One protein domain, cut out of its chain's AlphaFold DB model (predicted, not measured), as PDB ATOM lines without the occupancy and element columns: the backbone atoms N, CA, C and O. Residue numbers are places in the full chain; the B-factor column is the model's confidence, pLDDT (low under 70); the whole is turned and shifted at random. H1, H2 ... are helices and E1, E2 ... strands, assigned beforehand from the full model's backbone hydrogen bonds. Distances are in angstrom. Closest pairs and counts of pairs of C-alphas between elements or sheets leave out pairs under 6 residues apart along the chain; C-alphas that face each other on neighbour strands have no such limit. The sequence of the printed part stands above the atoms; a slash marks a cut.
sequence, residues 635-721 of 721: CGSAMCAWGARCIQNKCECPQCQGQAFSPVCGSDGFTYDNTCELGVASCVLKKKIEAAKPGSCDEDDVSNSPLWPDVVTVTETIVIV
ATOM      1  N   CYS A 635     157.557 104.139 264.653       67.06
ATOM      2  CA  CYS A 635     158.059 105.140 265.584       67.06
ATOM      3  C   CYS A 635     156.963 106.182 265.818       67.06
ATOM      4  O   CYS A 635     156.877 107.198 265.124       67.06
ATOM      5  N   GLY A 636     156.056 105.876 266.747       70.06
ATOM      6  CA  GLY A 636     154.798 106.611 266.860       70.06
ATOM      7  C   GLY A 636     153.928 106.369 265.625       70.06
ATOM      8  O   GLY A 636     153.544 105.235 265.357       70.06
ATOM      9  N   SER A 637     153.622 107.425 264.871       54.47
ATOM     10  CA  SER A 637     152.775 107.374 263.668       54.47
ATOM     11  C   SER A 637     153.542 107.321 262.339       54.47
ATOM     12  O   SER A 637     152.926 107.431 261.282       54.47
ATOM     13  N   ALA A 638     154.872 107.190 262.366       56.53
ATOM     14  CA  ALA A 638     155.711 107.235 261.169       56.53
ATOM     15  C   ALA A 638     156.874 106.235 261.230       56.53
ATOM     16  O   ALA A 638     157.218 105.704 262.287       56.53
ATOM     17  N   MET A 639     157.509 106.008 260.081       60.03
ATOM     18  CA  MET A 639     158.743 105.235 259.975       60.03
ATOM     19  C   MET A 639     159.956 106.127 259.725       60.03
ATOM     20  O   MET A 639     159.880 107.149 259.042       60.03
ATOM     21  N   CYS A 640     161.088 105.732 260.302       68.75
ATOM     22  CA  CYS A 640     162.310 106.525 260.297       68.75
ATOM     23  C   CYS A 640     163.180 106.189 259.081       68.75
ATOM     24  O   CYS A 640     164.059 105.334 259.142       68.75
ATOM     25  N   ALA A 641     162.910 106.863 257.964       67.31
ATOM     26  CA  ALA A 641     163.701 106.756 256.741       67.31
ATOM     27  C   ALA A 641     164.993 107.609 256.790       67.31
ATOM     28  O   ALA A 641     165.242 108.357 257.739       67.31
ATOM     29  N   TRP A 642     165.829 107.473 255.753       78.88
ATOM     30  CA  TRP A 642     167.056 108.261 255.514       78.88
ATOM     31  C   TRP A 642     168.092 108.261 256.657       78.88
ATOM     32  O   TRP A 642     168.866 109.201 256.801       78.88
ATOM     33  N   GLY A 643     168.123 107.210 257.483       67.31
ATOM     34  CA  GLY A 643     169.062 107.094 258.607       67.31
ATOM     35  C   GLY A 643     168.607 107.777 259.904       67.31
ATOM     36  O   GLY A 643     169.380 107.835 260.862       67.31
ATOM     37  N   ALA A 644     167.363 108.262 259.975       76.31
ATOM     38  CA  ALA A 644     166.761 108.677 261.239       76.31
ATOM     39  C   ALA A 644     166.644 107.490 262.214       76.31
ATOM     40  O   ALA A 644     166.309 106.370 261.828       76.31
ATOM     41  N   ARG A 645     166.867 107.742 263.506       73.62
ATOM     42  CA  ARG A 645     166.695 106.768 264.596       73.62
ATOM     43  C   ARG A 645     165.425 107.081 265.380       73.62
ATOM     44  O   ARG A 645     165.091 108.246 265.586       73.62
ATOM     45  N   CYS A 646     164.729 106.047 265.847       72.06
ATOM     46  CA  CYS A 646     163.570 106.243 266.711       72.06
ATOM     47  C   CYS A 646     164.015 106.570 268.143       72.06
ATOM     48  O   CYS A 646     164.691 105.765 268.785       72.06
ATOM     49  N   ILE A 647     163.615 107.735 268.650       77.88
ATOM     50  CA  ILE A 647     163.801 108.160 270.040       77.88
ATOM     51  C   ILE A 647     162.436 108.619 270.554       77.88
ATOM     52  O   ILE A 647     161.829 109.511 269.978       77.88
ATOM     53  N   GLN A 648     161.930 107.998 271.627       74.44
ATOM     54  CA  GLN A 648     160.668 108.392 272.285       74.44
ATOM     55  C   GLN A 648     159.475 108.577 271.311       74.44
ATOM     56  O   GLN A 648     158.768 109.579 271.363       74.44
ATOM     57  N   ASN A 649     159.251 107.604 270.415       68.19
ATOM     58  CA  ASN A 649     158.201 107.628 269.379       68.19
ATOM     59  C   ASN A 649     158.302 108.794 268.371       68.19
ATOM     60  O   ASN A 649     157.311 109.168 267.745       68.19
ATOM     61  N   LYS A 650     159.505 109.347 268.189       74.56
ATOM     62  CA  LYS A 650     159.832 110.384 267.212       74.56
ATOM     63  C   LYS A 650     161.083 109.983 266.425       74.56
ATOM     64  O   LYS A 650     162.062 109.502 266.992       74.56
ATOM     65  N   CYS A 651     161.061 110.185 265.111       78.44
ATOM     66  CA  CYS A 651     162.244 109.992 264.275       78.44
ATOM     67  C   CYS A 651     163.171 111.204 264.409       78.44
ATOM     68  O   CYS A 651     162.797 112.318 264.040       78.44
ATOM     69  N   GLU A 652     164.374 110.987 264.933       84.62
ATOM     70  CA  GLU A 652     165.387 112.021 265.137       84.62
ATOM     71  C   GLU A 652     166.703 111.618 264.472       84.62
ATOM     72  O   GLU A 652     167.060 110.439 264.422       84.62
ATOM     73  N   CYS A 653     167.450 112.587 263.950       85.38
ATOM     74  CA  CYS A 653     168.705 112.285 263.272       85.38
ATOM     75  C   CYS A 653     169.813 111.856 264.259       85.38
ATOM     76  O   CYS A 653     169.769 112.160 265.464       85.38
ATOM     77  N   PRO A 654     170.821 111.102 263.786       82.62
ATOM     78  CA  PRO A 654     172.036 110.875 264.553       82.62
ATOM     79  C   PRO A 654     172.743 112.193 264.917       82.62
ATOM     80  O   PRO A 654     172.445 113.270 264.400       82.62
ATOM     81  N   GLN A 655     173.658 112.104 265.875       83.50
ATOM     82  CA  GLN A 655     174.562 113.184 266.259       83.50
ATOM     83  C   GLN A 655     175.958 112.579 266.309       83.50
ATOM     84  O   GLN A 655     176.183 111.620 267.050       83.50
ATOM     85  N   CYS A 656     176.865 113.093 265.487       85.38
ATOM     86  CA  CYS A 656     178.196 112.534 265.333       85.38
ATOM     87  C   CYS A 656     179.100 113.119 266.426       85.38
ATOM     88  O   CYS A 656     179.445 114.296 266.415       85.38
ATOM     89  N   GLN A 657     179.451 112.305 267.423       85.06
ATOM     90  CA  GLN A 657     180.345 112.700 268.513       85.06
ATOM     91  C   GLN A 657     181.591 111.816 268.502       85.06
ATOM     92  O   GLN A 657     181.486 110.596 268.396       85.06
ATOM     93  N   GLY A 658     182.771 112.437 268.599       76.94
ATOM     94  CA  GLY A 658     184.057 111.735 268.687       76.94
ATOM     95  C   GLY A 658     184.510 110.999 267.419       76.94
ATOM     96  O   GLY A 658     185.426 110.185 267.502       76.94
ATOM     97  N   GLN A 659     183.891 111.248 266.259       80.56
ATOM     98  CA  GLN A 659     184.293 110.607 265.004       80.56
ATOM     99  C   GLN A 659     185.517 111.293 264.386       80.56
ATOM    100  O   GLN A 659     185.689 112.505 264.498       80.56
ATOM    101  N   ALA A 660     186.376 110.504 263.739       79.69
ATOM    102  CA  ALA A 660     187.555 111.016 263.053       79.69
ATOM    103  C   ALA A 660     187.171 111.716 261.739       79.69
ATOM    104  O   ALA A 660     186.303 111.238 261.006       79.69
ATOM    105  N   PHE A 661     187.866 112.810 261.420       87.62
ATOM    106  CA  PHE A 661     187.774 113.461 260.114       87.62
ATOM    107  C   PHE A 661     188.289 112.510 259.023       87.62
ATOM    108  O   PHE A 661     189.428 112.042 259.076       87.62
ATOM    109  N   SER A 662     187.424 112.185 258.067       88.81
ATOM    110  CA  SER A 662     187.642 111.196 257.010       88.81
ATOM    111  C   SER A 662     186.672 111.513 255.863       88.81
ATOM    112  O   SER A 662     185.632 110.852 255.761       88.81
ATOM    113  N   PRO A 663     186.963 112.538 255.040       92.06
ATOM    114  CA  PRO A 663     185.976 113.131 254.150       92.06
ATOM    115  C   PRO A 663     185.427 112.141 253.120       92.06
ATOM    116  O   PRO A 663     186.136 111.245 252.651       92.06
ATOM    117  N   VAL A 664     184.156 112.321 252.769       92.50
ATOM    118  CA  VAL A 664     183.439 111.547 251.748       92.50
ATOM    119  C   VAL A 664     182.620 112.474 250.850       92.50
ATOM    120  O   VAL A 664     181.973 113.406 251.327       92.50
ATOM    121  N   CYS A 665     182.617 112.196 249.551       93.94
ATOM    122  CA  CYS A 665     181.788 112.880 248.571       93.94
ATOM    123  C   CYS A 665     180.418 112.195 248.495       93.94
ATOM    124  O   CYS A 665     180.339 110.976 248.301       93.94
ATOM    125  N   GLY A 666     179.340 112.958 248.664       89.19
ATOM    126  CA  GLY A 666     177.964 112.489 248.549       89.19
ATOM    127  C   GLY A 666     177.478 112.393 247.102       89.19
ATOM    128  O   GLY A 666     177.945 113.098 246.211       89.19
ATOM    129  N   SER A 667     176.472 111.549 246.876       87.19
ATOM    130  CA  SER A 667     175.756 111.383 245.600       87.19
ATOM    131  C   SER A 667     174.924 112.606 245.181       87.19
ATOM    132  O   SER A 667     174.145 112.540 244.236       87.19
ATOM    133  N   ASP A 668     175.036 113.706 245.918       88.31
ATOM    134  CA  ASP A 668     174.467 115.017 245.643       88.31
ATOM    135  C   ASP A 668     175.529 116.090 245.338       88.31
ATOM    136  O   ASP A 668     175.168 117.250 245.146       88.31
ATOM    137  N   GLY A 669     176.810 115.706 245.257       87.62
ATOM    138  CA  GLY A 669     177.929 116.582 244.900       87.62
ATOM    139  C   GLY A 669     178.548 117.351 246.071       87.62
ATOM    140  O   GLY A 669     179.419 118.189 245.840       87.62
ATOM    141  N   PHE A 670     178.138 117.086 247.317       92.06
ATOM    142  CA  PHE A 670     178.690 117.751 248.502       92.06
ATOM    143  C   PHE A 670     179.718 116.888 249.242       92.06
ATOM    144  O   PHE A 670     179.582 115.672 249.355       92.06
ATOM    145  N   THR A 671     180.757 117.534 249.779       92.38
ATOM    146  CA  THR A 671     181.731 116.878 250.665       92.38
ATOM    147  C   THR A 671     181.234 116.911 252.104       92.38
ATOM    148  O   THR A 671     180.828 117.964 252.591       92.38
ATOM    149  N   TYR A 672     181.338 115.779 252.794       92.62
ATOM    150  CA  TYR A 672     181.026 115.626 254.211       92.62
ATOM    151  C   TYR A 672     182.272 115.195 254.982       92.62
ATOM    152  O   TYR A 672     182.997 114.315 254.524       92.62
ATOM    153  N   ASP A 673     182.490 115.763 256.169       90.94
ATOM    154  CA  ASP A 673     183.678 115.522 257.010       90.94
ATOM    155  C   ASP A 673     183.896 114.046 257.380       90.94
ATOM    156  O   ASP A 673     185.017 113.633 257.680       90.94
ATOM    157  N   ASN A 674     182.822 113.255 257.395       89.12
ATOM    158  CA  ASN A 674     182.819 111.810 257.598       89.12
ATOM    159  C   ASN A 674     181.466 111.204 257.165       89.12
ATOM    160  O   ASN A 674     180.484 111.911 256.923       89.12
ATOM    161  N   THR A 675     181.389 109.871 257.118       87.44
ATOM    162  CA  THR A 675     180.180 109.124 256.723       87.44
ATOM    163  C   THR A 675     178.976 109.347 257.651       87.44
ATOM    164  O   THR A 675     177.839 109.182 257.211       87.44
ATOM    165  N   CYS A 676     179.184 109.723 258.918       89.44
ATOM    166  CA  CYS A 676     178.080 110.052 259.820       89.44
ATOM    167  C   CYS A 676     177.458 111.406 259.467       89.44
ATOM    168  O   CYS A 676     176.237 111.473 259.403       89.44
ATOM    169  N   GLU A 677     178.248 112.437 259.145       91.75
ATOM    170  CA  GLU A 677     177.703 113.731 258.699       91.75
ATOM    171  C   GLU A 677     176.937 113.604 257.375       91.75
ATOM    172  O   GLU A 677     175.859 114.179 257.232       91.75
ATOM    173  N   LEU A 678     177.408 112.759 256.447       91.19
ATOM    174  CA  LEU A 678     176.651 112.388 255.244       91.19
ATOM    175  C   LEU A 678     175.304 111.735 255.613       91.19
ATOM    176  O   LEU A 678     174.265 112.093 255.062       91.19
ATOM    177  N   GLY A 679     175.293 110.816 256.585       85.75
ATOM    178  CA  GLY A 679     174.067 110.194 257.101       85.75
ATOM    179  C   GLY A 679     173.130 111.170 257.828       85.75
ATOM    180  O   GLY A 679     171.911 111.075 257.686       85.75
ATOM    181  N   VAL A 680     173.673 112.145 258.564       89.06
ATOM    182  CA  VAL A 680     172.906 113.231 259.192       89.06
ATOM    183  C   VAL A 680     172.292 114.130 258.123       89.06
ATOM    184  O   VAL A 680     171.108 114.440 258.222       89.06
ATOM    185  N   ALA A 681     173.030 114.493 257.073       88.81
ATOM    186  CA  ALA A 681     172.502 115.269 255.955       88.81
ATOM    187  C   ALA A 681     171.395 114.514 255.203       88.81
ATOM    188  O   ALA A 681     170.326 115.080 254.981       88.81
ATOM    189  N   SER A 682     171.601 113.224 254.907       88.12
ATOM    190  CA  SER A 682     170.594 112.312 254.335       88.12
ATOM    191  C   SER A 682     169.287 112.359 255.151       88.12
ATOM    192  O   SER A 682     168.204 112.609 254.611       88.12
ATOM    193  N   CYS A 683     169.408 112.258 256.481       87.44
ATOM    194  CA  CYS A 683     168.301 112.327 257.434       87.44
ATOM    195  C   CYS A 683     167.603 113.699 257.487       87.44
ATOM    196  O   CYS A 683     166.377 113.776 257.380       87.44
ATOM    197  N   VAL A 684     168.365 114.785 257.649       86.62
ATOM    198  CA  VAL A 684     167.839 116.153 257.817       86.62
ATOM    199  C   VAL A 684     167.178 116.656 256.533       86.62
ATOM    200  O   VAL A 684     166.109 117.263 256.592       86.62
ATOM    201  N   LEU A 685     167.777 116.368 255.374       85.31
ATOM    202  CA  LEU A 685     167.259 116.751 254.058       85.31
ATOM    203  C   LEU A 685     166.155 115.808 253.551       85.31
ATOM    204  O   LEU A 685     165.526 116.112 252.539       85.31
ATOM    205  N   LYS A 686     165.919 114.670 254.228       79.62
ATOM    206  CA  LYS A 686     164.993 113.597 253.812       79.62
ATOM    207  C   LYS A 686     165.222 113.139 252.366       79.62
ATOM    208  O   LYS A 686     164.287 112.825 251.628       79.62
ATOM    209  N   LYS A 687     166.487 113.130 251.950       81.94
ATOM    210  CA  LYS A 687     166.943 112.810 250.596       81.94
ATOM    211  C   LYS A 687     167.914 111.649 250.708       81.94
ATOM    212  O   LYS A 687     168.805 111.689 251.545       81.94
ATOM    213  N   LYS A 688     167.777 110.630 249.855       78.81
ATOM    214  CA  LYS A 688     168.746 109.528 249.802       78.81
ATOM    215  C   LYS A 688     170.087 110.063 249.281       78.81
ATOM    216  O   LYS A 688     170.253 110.241 248.078       78.81
ATOM    217  N   ILE A 689     171.007 110.341 250.198       85.75
ATOM    218  CA  ILE A 689     172.405 110.667 249.907       85.75
ATOM    219  C   ILE A 689     173.238 109.436 250.270       85.75
ATOM    220  O   ILE A 689     173.151 108.935 251.394       85.75
ATOM    221  N   GLU A 690     174.006 108.934 249.307       85.00
ATOM    222  CA  GLU A 690     174.943 107.814 249.451       85.00
ATOM    223  C   GLU A 690     176.373 108.311 249.195       85.00
ATOM    224  O   GLU A 690     176.567 109.332 248.539       85.00
ATOM    225  N   ALA A 691     177.394 107.625 249.712       85.69
ATOM    226  CA  ALA A 691     178.784 108.006 249.452       85.69
ATOM    227  C   ALA A 691     179.188 107.607 248.020       85.69
ATOM    228  O   ALA A 691     179.268 106.420 247.708       85.69
ATOM    229  N   ALA A 692     179.454 108.596 247.165       84.88
ATOM    230  CA  ALA A 692     179.882 108.406 245.779       84.88
ATOM    231  C   ALA A 692     181.371 108.028 245.682       84.88
ATOM    232  O   ALA A 692     181.730 107.110 244.945       84.88
ATOM    233  N   LYS A 693     182.236 108.695 246.461       86.56
ATOM    234  CA  LYS A 693     183.659 108.342 246.619       86.56
ATOM    235  C   LYS A 693     184.205 108.758 247.995       86.56
ATOM    236  O   LYS A 693     183.708 109.724 248.574       86.56
ATOM    237  N   PRO A 694     185.219 108.060 248.541       84.50
ATOM    238  CA  PRO A 694     186.012 108.576 249.656       84.50
ATOM    239  C   PRO A 694     186.900 109.743 249.189       84.50
ATOM    240  O   PRO A 694     187.375 109.741 248.055       84.50
ATOM    241  N   GLY A 695     187.154 110.705 250.075       87.56
ATOM    242  CA  GLY A 695     187.759 111.997 249.740       87.56
ATOM    243  C   GLY A 695     186.714 113.101 249.551       87.56
ATOM    244  O   GLY A 695     185.519 112.879 249.736       87.56
ATOM    245  N   SER A 696     187.166 114.304 249.206       89.12
ATOM    246  CA  SER A 696     186.292 115.406 248.791       89.12
ATOM    247  C   SER A 696     185.680 115.156 247.412       89.12
ATOM    248  O   SER A 696     186.196 114.356 246.634       89.12
ATOM    249  N   CYS A 697     184.597 115.864 247.100       89.25
ATOM    250  CA  CYS A 697     184.179 116.051 245.715       89.25
ATOM    251  C   CYS A 697     185.142 117.016 244.999       89.25
ATOM    252  O   CYS A 697     185.667 117.945 245.613       89.25
ATOM    253  N   ASP A 698     185.329 116.794 243.704       86.44
ATOM    254  CA  ASP A 698     186.105 117.606 242.768       86.44
ATOM    255  C   ASP A 698     185.137 118.325 241.804       86.44
ATOM    256  O   ASP A 698     183.976 117.928 241.674       86.44
ATOM    257  N   GLU A 699     185.585 119.372 241.099       63.00
ATOM    258  CA  GLU A 699     184.691 120.221 240.280       63.00
ATOM    259  C   GLU A 699     183.973 119.471 239.131       63.00
ATOM    260  O   GLU A 699     182.913 119.908 238.682       63.00
ATOM    261  N   ASP A 700     184.487 118.311 238.701       60.12
ATOM    262  CA  ASP A 700     183.879 117.463 237.664       60.12
ATOM    263  C   ASP A 700     182.679 116.612 238.151       60.12
ATOM    264  O   ASP A 700     181.836 116.211 237.337       60.12
ATOM    265  N   ASP A 701     182.555 116.327 239.459       56.62
ATOM    266  CA  ASP A 701     181.585 115.339 239.985       56.62
ATOM    267  C   ASP A 701     180.115 115.771 239.821       56.62
ATOM    268  O   ASP A 701     179.214 114.933 239.742       56.62
ATOM    269  N   VAL A 702     179.857 117.079 239.728       50.19
ATOM    270  CA  VAL A 702     178.503 117.663 239.638       50.19
ATOM    271  C   VAL A 702     177.792 117.287 238.322       50.19
ATOM    272  O   VAL A 702     176.573 117.405 238.203       50.19
ATOM    273  N   SER A 703     178.535 116.795 237.325       46.44
ATOM    274  CA  SER A 703     178.042 116.542 235.963       46.44
ATOM    275  C   SER A 703     177.319 115.201 235.746       46.44
ATOM    276  O   SER A 703     176.682 115.032 234.707       46.44
ATOM    277  N   ASN A 704     177.375 114.254 236.695       42.56
ATOM    278  CA  ASN A 704     176.895 112.870 236.509       42.56
ATOM    279  C   ASN A 704     175.831 112.419 237.535       42.56
ATOM    280  O   ASN A 704     175.919 111.342 238.124       42.56
ATOM    281  N   SER A 705     174.774 113.217 237.709       37.19
ATOM    282  CA  SER A 705     173.522 112.755 238.338       37.19
ATOM    283  C   SER A 705     172.474 112.393 237.273       37.19
ATOM    284  O   SER A 705     172.167 113.241 236.432       37.19
ATOM    285  N   PRO A 706     171.876 111.184 237.284       38.41
ATOM    286  CA  PRO A 706     170.807 110.841 236.351       38.41
ATOM    287  C   PRO A 706     169.531 111.627 236.681       38.41
ATOM    288  O   PRO A 706     168.987 111.522 237.781       38.41
ATOM    289  N   LEU A 707     169.036 112.392 235.706       33.94
ATOM    290  CA  LEU A 707     167.757 113.095 235.798       33.94
ATOM    291  C   LEU A 707     166.608 112.094 235.975       33.94
ATOM    292  O   LEU A 707     166.316 111.315 235.067       33.94
ATOM    293  N   TRP A 708     165.922 112.164 237.114       30.27
ATOM    294  CA  TRP A 708     164.559 111.650 237.247       30.27
ATOM    295  C   TRP A 708     163.566 112.764 236.862       30.27
ATOM    296  O   TRP A 708     163.848 113.937 237.127       30.27
ATOM    297  N   PRO A 709     162.438 112.433 236.207       41.62
ATOM    298  CA  PRO A 709     161.400 113.403 235.867       41.62
ATOM    299  C   PRO A 709     160.556 113.802 237.096       41.62
ATOM    300  O   PRO A 709     160.838 113.411 238.224       41.62
ATOM    301  N   ASP A 710     159.491 114.564 236.837       37.94
ATOM    302  CA  ASP A 710     158.373 114.838 237.751       37.94
ATOM    303  C   ASP A 710     158.632 115.791 238.933       37.94
ATOM    304  O   ASP A 710     158.380 115.490 240.100       37.94
ATOM    305  N   VAL A 711     158.953 117.045 238.594       33.25
ATOM    306  CA  VAL A 711     158.448 118.206 239.351       33.25
ATOM    307  C   VAL A 711     157.554 119.043 238.436       33.25
ATOM    308  O   VAL A 711     158.031 119.846 237.633       33.25
ATOM    309  N   VAL A 712     156.235 118.871 238.559       35.06
ATOM    310  CA  VAL A 712     155.251 119.751 237.910       35.06
ATOM    311  C   VAL A 712     155.208 121.074 238.672       35.06
ATOM    312  O   VAL A 712     154.662 121.157 239.772       35.06
ATOM    313  N   THR A 713     155.782 122.126 238.092       31.12
ATOM    314  CA  THR A 713     155.775 123.469 238.684       31.12
ATOM    315  C   THR A 713     154.389 124.108 238.577       31.12
ATOM    316  O   THR A 713     154.049 124.695 237.548       31.12
ATOM    317  N   VAL A 714     153.594 124.039 239.647       35.06
ATOM    318  CA  VAL A 714     152.390 124.870 239.788       35.06
ATOM    319  C   VAL A 714     152.822 126.280 240.191       35.06
ATOM    320  O   VAL A 714     153.222 126.519 241.328       35.06
ATOM    321  N   THR A 715     152.780 127.218 239.248       33.72
ATOM    322  CA  THR A 715     153.142 128.622 239.486       33.72
ATOM    323  C   THR A 715     151.936 129.426 239.973       33.72
ATOM    324  O   THR A 715     151.161 129.924 239.156       33.72
ATOM    325  N   GLU A 716     151.791 129.601 241.287       37.41
ATOM    326  CA  GLU A 716     150.904 130.639 241.831       37.41
ATOM    327  C   GLU A 716     151.613 132.001 241.822       37.41
ATOM    328  O   GLU A 716     152.623 132.216 242.495       37.41
ATOM    329  N   THR A 717     151.088 132.940 241.035       33.22
ATOM    330  CA  THR A 717     151.584 134.317 240.949       33.22
ATOM    331  C   THR A 717     151.080 135.161 242.118       33.22
ATOM    332  O   THR A 717     149.951 135.650 242.108       33.22
ATOM    333  N   ILE A 718     151.946 135.414 243.101       34.50
ATOM    334  CA  ILE A 718     151.708 136.456 244.109       34.50
ATOM    335  C   ILE A 718     152.072 137.817 243.505       34.50
ATOM    336  O   ILE A 718     153.226 138.078 243.171       34.50
ATOM    337  N   VAL A 719     151.073 138.690 243.367       34.50
ATOM    338  CA  VAL A 719     151.242 140.074 242.901       34.50
ATOM    339  C   VAL A 719     151.688 140.962 244.062       34.50
ATOM    340  O   VAL A 719     151.040 140.978 245.108       34.50
ATOM    341  N   ILE A 720     152.741 141.758 243.857       33.41
ATOM    342  CA  ILE A 720     153.106 142.876 244.736       33.41
ATOM    343  C   ILE A 720     153.317 144.125 243.870       33.41
ATOM    344  O   ILE A 720     154.341 144.232 243.205       33.41
ATOM    345  N   VAL A 721     152.303 145.003 243.919       39.12
ATOM    346  CA  VAL A 721     152.219 146.424 243.489       39.12
ATOM    347  C   VAL A 721     153.049 146.828 242.263       39.12
ATOM    348  O   VAL A 721     154.197 147.291 242.446       39.12
TER     349      VAL A 721
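AT A GLANCE: This is residues 635 to 721 of the 721 residues of an uncharacterized protein of Coregonus sp. 'balchen' (UniProt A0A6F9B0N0). With little regular structure, this is a loop-rich body with helix H1 between the paired strands E3 and E4 and the hairpin E1 and E2, while residues 706 to 721 stick out as a tail. The printed part has 87 residues, 24 in one named helix and four named strands, in the order E1 E2 E3 H1 E4; both two-stranded sheets are antiparallel and the class is mixed. It is loose, with radius of gyration of the C-alphas 17.0 A and spans of 53 by 42 by 29 A.

IN THESE COORDINATES: E3 is residues 664 to 666 and E4 691 to 694, ending at C-alpha 694 (186.012, 108.576, 249.656). H1, residues 675 to 685, is 15.2 A long. E1 is residues 645 to 647, from C-alpha 645 (166.695, 106.768, 264.596), and E2 650 to 652.

HOW THE PARTS SIT: E3 and E4 are antiparallel at 158 degrees, with N 692 and O 665 2.8 A apart. The closest C-alphas of E3 and H1, Val 664 and Thr 675, are 6.4 A apart. Every O i to N i+4 pair in H1 is within hydrogen-bond range. E2 and H1 are only just apart, at 8.2 A. In the hairpin E1 and E2, N 645 and O 652 are 2.9 A apart.

THE WHOLE: The C-alphas farthest apart, Ala 660 and Val 721, are 53.7 A apart. The printed part has no cut; the link E2 to E3 is long. Among 31 residues with pLDDT under 70 are 699 to 721.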